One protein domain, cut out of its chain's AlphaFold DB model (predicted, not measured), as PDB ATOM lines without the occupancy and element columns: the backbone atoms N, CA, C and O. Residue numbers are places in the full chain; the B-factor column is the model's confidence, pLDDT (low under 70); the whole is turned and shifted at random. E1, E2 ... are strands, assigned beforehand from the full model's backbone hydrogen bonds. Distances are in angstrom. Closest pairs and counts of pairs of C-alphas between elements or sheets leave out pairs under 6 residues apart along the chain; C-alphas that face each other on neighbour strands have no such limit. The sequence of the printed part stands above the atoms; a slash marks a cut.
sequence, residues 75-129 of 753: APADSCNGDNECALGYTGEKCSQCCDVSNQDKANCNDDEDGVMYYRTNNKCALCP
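AT A GLANCE: This is residues 75 to 129 of the 753 residues of the protein "Hypothetical protein" of Dictyocha speculum (UniProt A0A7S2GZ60). This model has little regular structure: a small body of loops, with the hairpin E2 and E3 at one side and the short strand E1 at another. Between E1 and E2 a long stretch with no named element, residues 83 to 117, winds through the middle. The printed part has 55 residues, with no named helix and strands E1, E2 and E3 in chain order; the class is all strand, with only 11 residues in named elements. It is compact, with a radius of gyration of the C-alphas of 10.2 A, and spans 26 by 24 by 17 A.

HOW THE PARTS SIT: E2, residues 118 to 121, and E3, residues 124 to 127, form an antiparallel hairpin, their directions 135 degrees apart. N 119 and O 126 are within hydrogen-bond range at 2.9 A. E1, residues 80 to 82, is apart from both and pairs with no named strand; it pairs antiparallel with residues 85 to 86.

IN THESE COORDINATES: E1 measures 5.4 A, from C-alpha 80 at (88.913, 139.501, 119.276). E2 measures 9.5 A; E3, 9.9 A, ends at C-alpha 127 at (76.915, 143.196, 131.139).

THE WHOLE: The C-alphas of Asp 83 and Pro 129 are farthest apart, 30.1 A. The printed part has no cut. The link from E1 to E2 is long, 35 residues. Residues 107 and 110 to 115 have pLDDT under 70.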
ATOM      1  N   ALA A  75      85.847 145.396 115.839       87.19
ATOM      2  CA  ALA A  75      85.383 146.660 116.409       87.19
ATOM      3  C   ALA A  75      84.448 146.409 117.605       87.19
ATOM      4  O   ALA A  75      83.287 146.037 117.402       87.19
ATOM      5  N   PRO A  76      84.909 146.663 118.843       86.81
ATOM      6  CA  PRO A  76      86.226 147.203 119.216       86.81
ATOM      7  C   PRO A  76      87.358 146.157 119.080       86.81
ATOM      8  O   PRO A  76      87.078 144.967 118.982       86.81
ATOM      9  N   ALA A  77      88.629 146.571 119.059       86.94
ATOM     10  CA  ALA A  77      89.753 145.639 118.869       86.94
ATOM     11  C   ALA A  77      89.833 144.575 119.986       86.94
ATOM     12  O   ALA A  77      90.047 143.400 119.714       86.94
ATOM     13  N   ASP A  78      89.520 144.946 121.228       89.12
ATOM     14  CA  ASP A  78      89.459 144.042 122.389       89.12
ATOM     15  C   ASP A  78      88.339 142.983 122.311       89.12
ATOM     16  O   ASP A  78      88.235 142.139 123.197       89.12
ATOM     17  N   SER A  79      87.503 142.991 121.266       91.19
ATOM     18  CA  SER A  79      86.494 141.945 121.041       91.19
ATOM     19  C   SER A  79      87.066 140.642 120.474       91.19
ATOM     20  O   SER A  79      86.413 139.606 120.598       91.19
ATOM     21  N   CYS A  80      88.266 140.667 119.883       92.19
ATOM     22  CA  CYS A  80      88.913 139.501 119.276       92.19
ATOM     23  C   CYS A  80      90.179 139.115 120.043       92.19
ATOM     24  O   CYS A  80      91.151 139.868 120.056       92.19
ATOM     25  N   ASN A  81      90.197 137.908 120.613       91.00
ATOM     26  CA  ASN A  81      91.353 137.354 121.331       91.00
ATOM     27  C   ASN A  81      92.407 136.733 120.388       91.00
ATOM     28  O   ASN A  81      93.406 136.194 120.853       91.00
ATOM     29  N   GLY A  82      92.184 136.792 119.070       86.88
ATOM     30  CA  GLY A  82      92.956 136.053 118.070       86.88
ATOM     31  C   GLY A  82      92.360 134.673 117.784       86.88
ATOM     32  O   GLY A  82      91.399 134.255 118.422       86.88
ATOM     33  N   ASP A  83      92.873 133.992 116.758       88.50
ATOM     34  CA  ASP A  83      92.403 132.660 116.315       88.50
ATOM     35  C   ASP A  83      90.884 132.517 116.096       88.50
ATOM     36  O   ASP A  83      90.296 131.457 116.291       88.50
ATOM     37  N   ASN A  84      90.226 133.598 115.662       89.94
ATOM     38  CA  ASN A  84      88.766 133.663 115.523       89.94
ATOM     39  C   ASN A  84      88.001 133.352 116.824       89.94
ATOM     40  O   ASN A  84      86.830 132.959 116.788       89.94
ATOM     41  N   GLU A  85      88.630 133.570 117.976       90.25
ATOM     42  CA  GLU A  85      87.985 133.509 119.279       90.25
ATOM     43  C   GLU A  85      87.538 134.908 119.718       90.25
ATOM     44  O   GLU A  85      88.302 135.879 119.694       90.25
ATOM     45  N   CYS A  86      86.275 135.011 120.134       90.69
ATOM     46  CA  CYS A  86      85.735 136.256 120.662       90.69
ATOM     47  C   CYS A  86      85.986 136.381 122.159       90.69
ATOM     48  O   CYS A  86      85.910 135.404 122.904       90.69
ATOM     49  N   ALA A  87      86.207 137.615 122.599       89.50
ATOM     50  CA  ALA A  87      86.188 137.970 124.004       89.50
ATOM     51  C   ALA A  87      84.791 137.755 124.612       89.50
ATOM     52  O   ALA A  87      83.767 137.733 123.921       89.50
ATOM     53  N   LEU A  88      84.752 137.626 125.939       86.75
ATOM     54  CA  LEU A  88      83.523 137.379 126.687       86.75
ATOM     55  C   LEU A  88      82.453 138.448 126.387       86.75
ATOM     56  O   LEU A  88      82.711 139.648 126.492       86.75
ATOM     57  N   GLY A  89      81.240 138.000 126.052       87.31
ATOM     58  CA  GLY A  89      80.102 138.865 125.728       87.31
ATOM     59  C   GLY A  89      80.001 139.290 124.260       87.31
ATOM     60  O   GLY A  89      79.016 139.939 123.899       87.31
ATOM     61  N   TYR A  90      80.966 138.901 123.416       89.75
ATOM     62  CA  TYR A  90      80.976 139.156 121.975       89.75
ATOM     63  C   TYR A  90      80.778 137.871 121.162       89.75
ATOM     64  O   TYR A  90      81.167 136.771 121.557       89.75
ATOM     65  N   THR A  91      80.159 138.003 119.993       89.88
ATOM     66  CA  THR A  91      79.809 136.881 119.123       89.88
ATOM     67  C   THR A  91      79.626 137.317 117.668       89.88
ATOM     68  O   THR A  91      79.716 138.498 117.326       89.88
ATOM     69  N   GLY A  92      79.337 136.348 116.798       87.25
ATOM     70  CA  GLY A  92      79.194 136.564 115.360       87.25
ATOM     71  C   GLY A  92      80.532 136.739 114.644       87.25
ATOM     72  O   GLY A  92      81.603 136.618 115.234       87.25
ATOM     73  N   GLU A  93      80.464 137.003 113.342       86.75
ATOM     74  CA  GLU A  93      81.657 137.288 112.548       86.75
ATOM     75  C   GLU A  93      82.308 138.591 113.028       86.75
ATOM     76  O   GLU A  93      81.620 139.574 113.342       86.75
ATOM     77  N   LYS A  94      83.646 138.591 113.094       88.44
ATOM     78  CA  LYS A  94      84.459 139.713 113.599       88.44
ATOM     79  C   LYS A  94      84.166 140.102 115.053       88.44
ATOM     80  O   LYS A  94      84.481 141.223 115.445       88.44
ATOM     81  N   CYS A  95      83.490 139.235 115.812       90.50
ATOM     82  CA  CYS A  95      83.047 139.513 117.181       90.50
ATOM     83  C   CYS A  95      82.264 140.834 117.307       90.50
ATOM     84  O   CYS A  95      82.333 141.535 118.310       90.50
ATOM     85  N   SER A  96      81.519 141.187 116.256       88.88
ATOM     86  CA  SER A  96      80.868 142.494 116.108       88.88
ATOM     87  C   SER A  96      79.520 142.612 116.830       88.88
ATOM     88  O   SER A  96      79.008 143.727 116.989       88.88
ATOM     89  N   GLN A  97      78.949 141.483 117.266       88.31
ATOM     90  CA  GLN A  97      77.632 141.387 117.897       88.31
ATOM     91  C   GLN A  97      77.767 141.082 119.391       88.31
ATOM     92  O   GLN A  97      78.652 140.330 119.794       88.31
ATOM     93  N   CYS A  98      76.865 141.618 120.213       88.81
ATOM     94  CA  CYS A  98      76.812 141.280 121.634       88.81
ATOM     95  C   CYS A  98      76.035 139.978 121.875       88.81
ATOM     96  O   CYS A  98      75.122 139.634 121.123       88.81
ATOM     97  N   CYS A  99      76.370 139.276 122.957       87.94
ATOM     98  CA  CYS A  99      75.612 138.137 123.478       87.94
ATOM     99  C   CYS A  99      74.289 138.588 124.117       87.94
ATOM    100  O   CYS A  99      74.133 138.597 125.336       87.94
ATOM    101  N   ASP A 100      73.348 139.012 123.282       85.50
ATOM    102  CA  ASP A 100      72.015 139.473 123.659       85.50
ATOM    103  C   ASP A 100      70.963 138.353 123.537       85.50
ATOM    104  O   ASP A 100      71.254 137.217 123.150       85.50
ATOM    105  N   VAL A 101      69.694 138.681 123.800       82.88
ATOM    106  CA  VAL A 101      68.576 137.730 123.660       82.88
ATOM    107  C   VAL A 101      68.449 137.189 122.227       82.88
ATOM    108  O   VAL A 101      67.917 136.098 122.033       82.88
ATOM    109  N   SER A 102      68.920 137.921 121.210       80.94
ATOM    110  CA  SER A 102      68.860 137.463 119.817       80.94
ATOM    111  C   SER A 102      69.969 136.477 119.447       80.94
ATOM    112  O   SER A 102      69.770 135.658 118.549       80.94
ATOM    113  N   ASN A 103      71.099 136.507 120.160       81.06
ATOM    114  CA  ASN A 103      72.284 135.696 119.881       81.06
ATOM    115  C   ASN A 103      72.671 134.718 121.004       81.06
ATOM    116  O   ASN A 103      73.719 134.079 120.899       81.06
ATOM    117  N   GLN A 104      71.838 134.559 122.036       78.31
ATOM    118  CA  GLN A 104      72.111 133.714 123.206       78.31
ATOM    119  C   GLN A 104      72.509 132.268 122.851       78.31
ATOM    120  O   GLN A 104      73.348 131.672 123.515       78.31
ATOM    121  N   ASP A 105      71.950 131.702 121.780       76.56
ATOM    122  CA  ASP A 105      72.206 130.311 121.383       76.56
ATOM    123  C   ASP A 105      73.609 130.078 120.775       76.56
ATOM    124  O   ASP A 105      73.979 128.935 120.491       76.56
ATOM    125  N   LYS A 106      74.410 131.129 120.539       78.56
ATOM    126  CA  LYS A 106      75.757 131.002 119.958       78.56
ATOM    127  C   LYS A 106      76.773 130.470 120.977       78.56
ATOM    128  O   LYS A 106      76.684 130.744 122.169       78.56
ATOM    129  N   ALA A 107      77.778 129.739 120.485       68.38
ATOM    130  CA  ALA A 107      78.757 129.018 121.311       68.38
ATOM    131  C   ALA A 107      79.499 129.906 122.332       68.38
ATOM    132  O   ALA A 107      79.690 129.476 123.461       68.38
ATOM    133  N   ASN A 108      79.829 131.151 121.971       73.50
ATOM    134  CA  ASN A 108      80.555 132.092 122.841       73.50
ATOM    135  C   ASN A 108      79.669 132.800 123.885       73.50
ATOM    136  O   ASN A 108      80.172 133.589 124.678       73.50
ATOM    137  N   CYS A 109      78.354 132.561 123.867       76.62
ATOM    138  CA  CYS A 109      77.393 133.213 124.760       76.62
ATOM    139  C   CYS A 109      76.847 132.279 125.850       76.62
ATOM    140  O   CYS A 109      76.148 132.736 126.753       76.62
ATOM    141  N   ASN A 110      77.155 130.981 125.777       65.81
ATOM    142  CA  ASN A 110      76.712 129.977 126.739       65.81
ATOM    143  C   ASN A 110      77.868 129.583 127.663       65.81
ATOM    144  O   ASN A 110      78.508 128.559 127.440       65.81
ATOM    145  N   ASP A 111      78.114 130.379 128.704       57.56
ATOM    146  CA  ASP A 111      78.903 129.920 129.851       57.56
ATOM    147  C   ASP A 111      77.999 129.174 130.850       57.56
ATOM    148  O   ASP A 111      76.862 129.576 131.116       57.56
ATOM    149  N   ASP A 112      78.515 128.069 131.398       53.81
ATOM    150  CA  ASP A 112      77.821 127.084 132.250       53.81
ATOM    151  C   ASP A 112      77.304 127.630 133.609       53.81
ATOM    152  O   ASP A 112      76.698 126.889 134.388       53.81
ATOM    153  N   GLU A 113      77.473 128.924 133.901       54.25
ATOM    154  CA  GLU A 113      76.922 129.599 135.082       54.25
ATOM    155  C   GLU A 113      76.103 130.842 134.667       54.25
ATOM    156  O   GLU A 113      76.631 131.908 134.365       54.25
ATOM    157  N   ASP A 114      74.774 130.687 134.682       56.25
ATOM    158  CA  ASP A 114      73.762 131.754 134.670       56.25
ATOM    159  C   ASP A 114      73.637 132.654 133.421       56.25
ATOM    160  O   ASP A 114      73.355 133.837 133.572       56.25
ATOM    161  N   GLY A 115      73.731 132.120 132.193       62.41
ATOM    162  CA  GLY A 115      73.105 132.708 130.982       62.41
ATOM    163  C   GLY A 115      73.161 134.243 130.875       62.41
ATOM    164  O   GLY A 115      72.129 134.893 130.670       62.41
ATOM    165  N   VAL A 116      74.341 134.817 131.120       75.06
ATOM    166  CA  VAL A 116      74.518 136.254 131.334       75.06
ATOM    167  C   VAL A 116      74.418 136.984 129.998       75.06
ATOM    168  O   VAL A 116      75.147 136.688 129.057       75.06
ATOM    169  N   MET A 117      73.508 137.953 129.925       83.50
ATOM    170  CA  MET A 117      73.259 138.731 128.711       83.50
ATOM    171  C   MET A 117      74.126 139.985 128.655       83.50
ATOM    172  O   MET A 117      74.475 140.561 129.689       83.50
ATOM    173  N   TYR A 118      74.394 140.446 127.439       86.31
ATOM    174  CA  TYR A 118      75.128 141.667 127.142       86.31
ATOM    175  C   TYR A 118      74.305 142.569 126.225       86.31
ATOM    176  O   TYR A 118      73.526 142.094 125.401       86.31
ATOM    177  N   TYR A 119      74.488 143.880 126.359       86.19
ATOM    178  CA  TYR A 119      73.879 144.885 125.489       86.19
ATOM    179  C   TYR A 119      74.929 145.883 125.020       86.19
ATOM    180  O   TYR A 119      75.964 146.076 125.675       86.19
ATOM    181  N   ARG A 120      74.676 146.533 123.884       82.31
ATOM    182  CA  ARG A 120      75.633 147.493 123.334       82.31
ATOM    183  C   ARG A 120      75.477 148.862 123.992       82.31
ATOM    184  O   ARG A 120      74.408 149.462 123.961       82.31
ATOM    185  N   THR A 121      76.567 149.395 124.536       78.06
ATOM    186  CA  THR A 121      76.639 150.764 125.066       78.06
ATOM    187  C   THR A 121      77.994 151.375 124.719       78.06
ATOM    188  O   THR A 121      79.030 150.734 124.886       78.06
ATOM    189  N   ASN A 122      78.018 152.610 124.210       72.62
ATOM    190  CA  ASN A 122      79.250 153.321 123.825       72.62
ATOM    191  C   ASN A 122      80.183 152.474 122.917       72.62
ATOM    192  O   ASN A 122      81.397 152.439 123.104       72.62
ATOM    193  N   ASN A 123      79.607 151.750 121.947       76.25
ATOM    194  CA  ASN A 123      80.271 150.814 121.019       76.25
ATOM    195  C   ASN A 123      80.916 149.554 121.639       76.25
ATOM    196  O   ASN A 123      81.499 148.777 120.887       76.25
ATOM    197  N   LYS A 124      80.773 149.306 122.948       82.88
ATOM    198  CA  LYS A 124      81.231 148.079 123.625       82.88
ATOM    199  C   LYS A 124      80.051 147.251 124.140       82.88
ATOM    200  O   LYS A 124      78.981 147.794 124.418       82.88
ATOM    201  N   CYS A 125      80.245 145.945 124.286       86.75
ATOM    202  CA  CYS A 125      79.262 145.070 124.921       86.75
ATOM    203  C   CYS A 125      79.431 145.125 126.444       86.75
ATOM    204  O   CYS A 125      80.484 144.777 126.975       86.75
ATOM    205  N   ALA A 126      78.399 145.590 127.147       84.56
ATOM    206  CA  ALA A 126      78.365 145.665 128.603       84.56
ATOM    207  C   ALA A 126      77.407 144.621 129.183       84.56
ATOM    208  O   ALA A 126      76.401 144.267 128.570       84.56
ATOM    209  N   LEU A 127      77.725 144.153 130.389       84.12
ATOM    210  CA  LEU A 127      76.915 143.196 131.139       84.12
ATOM    211  C   LEU A 127      75.516 143.760 131.424       84.12
ATOM    212  O   LEU A 127      75.377 144.859 131.969       84.12
ATOM    213  N   CYS A 128      74.477 142.982 131.121       82.69
ATOM    214  CA  CYS A 128      73.110 143.314 131.498       82.69
ATOM    215  C   CYS A 128      72.956 143.308 133.034       82.69
ATOM    216  O   CYS A 128      73.512 142.449 133.726       82.69
ATOM    217  N   PRO A 129      72.147 144.218 133.604       80.50
ATOM    218  CA  PRO A 129      71.831 144.189 135.027       80.50
ATOM    219  C   PRO A 129      71.140 142.873 135.420       80.50
ATOM    220  O   PRO A 129      70.143 142.491 134.807       80.50
TER     221      PRO A 129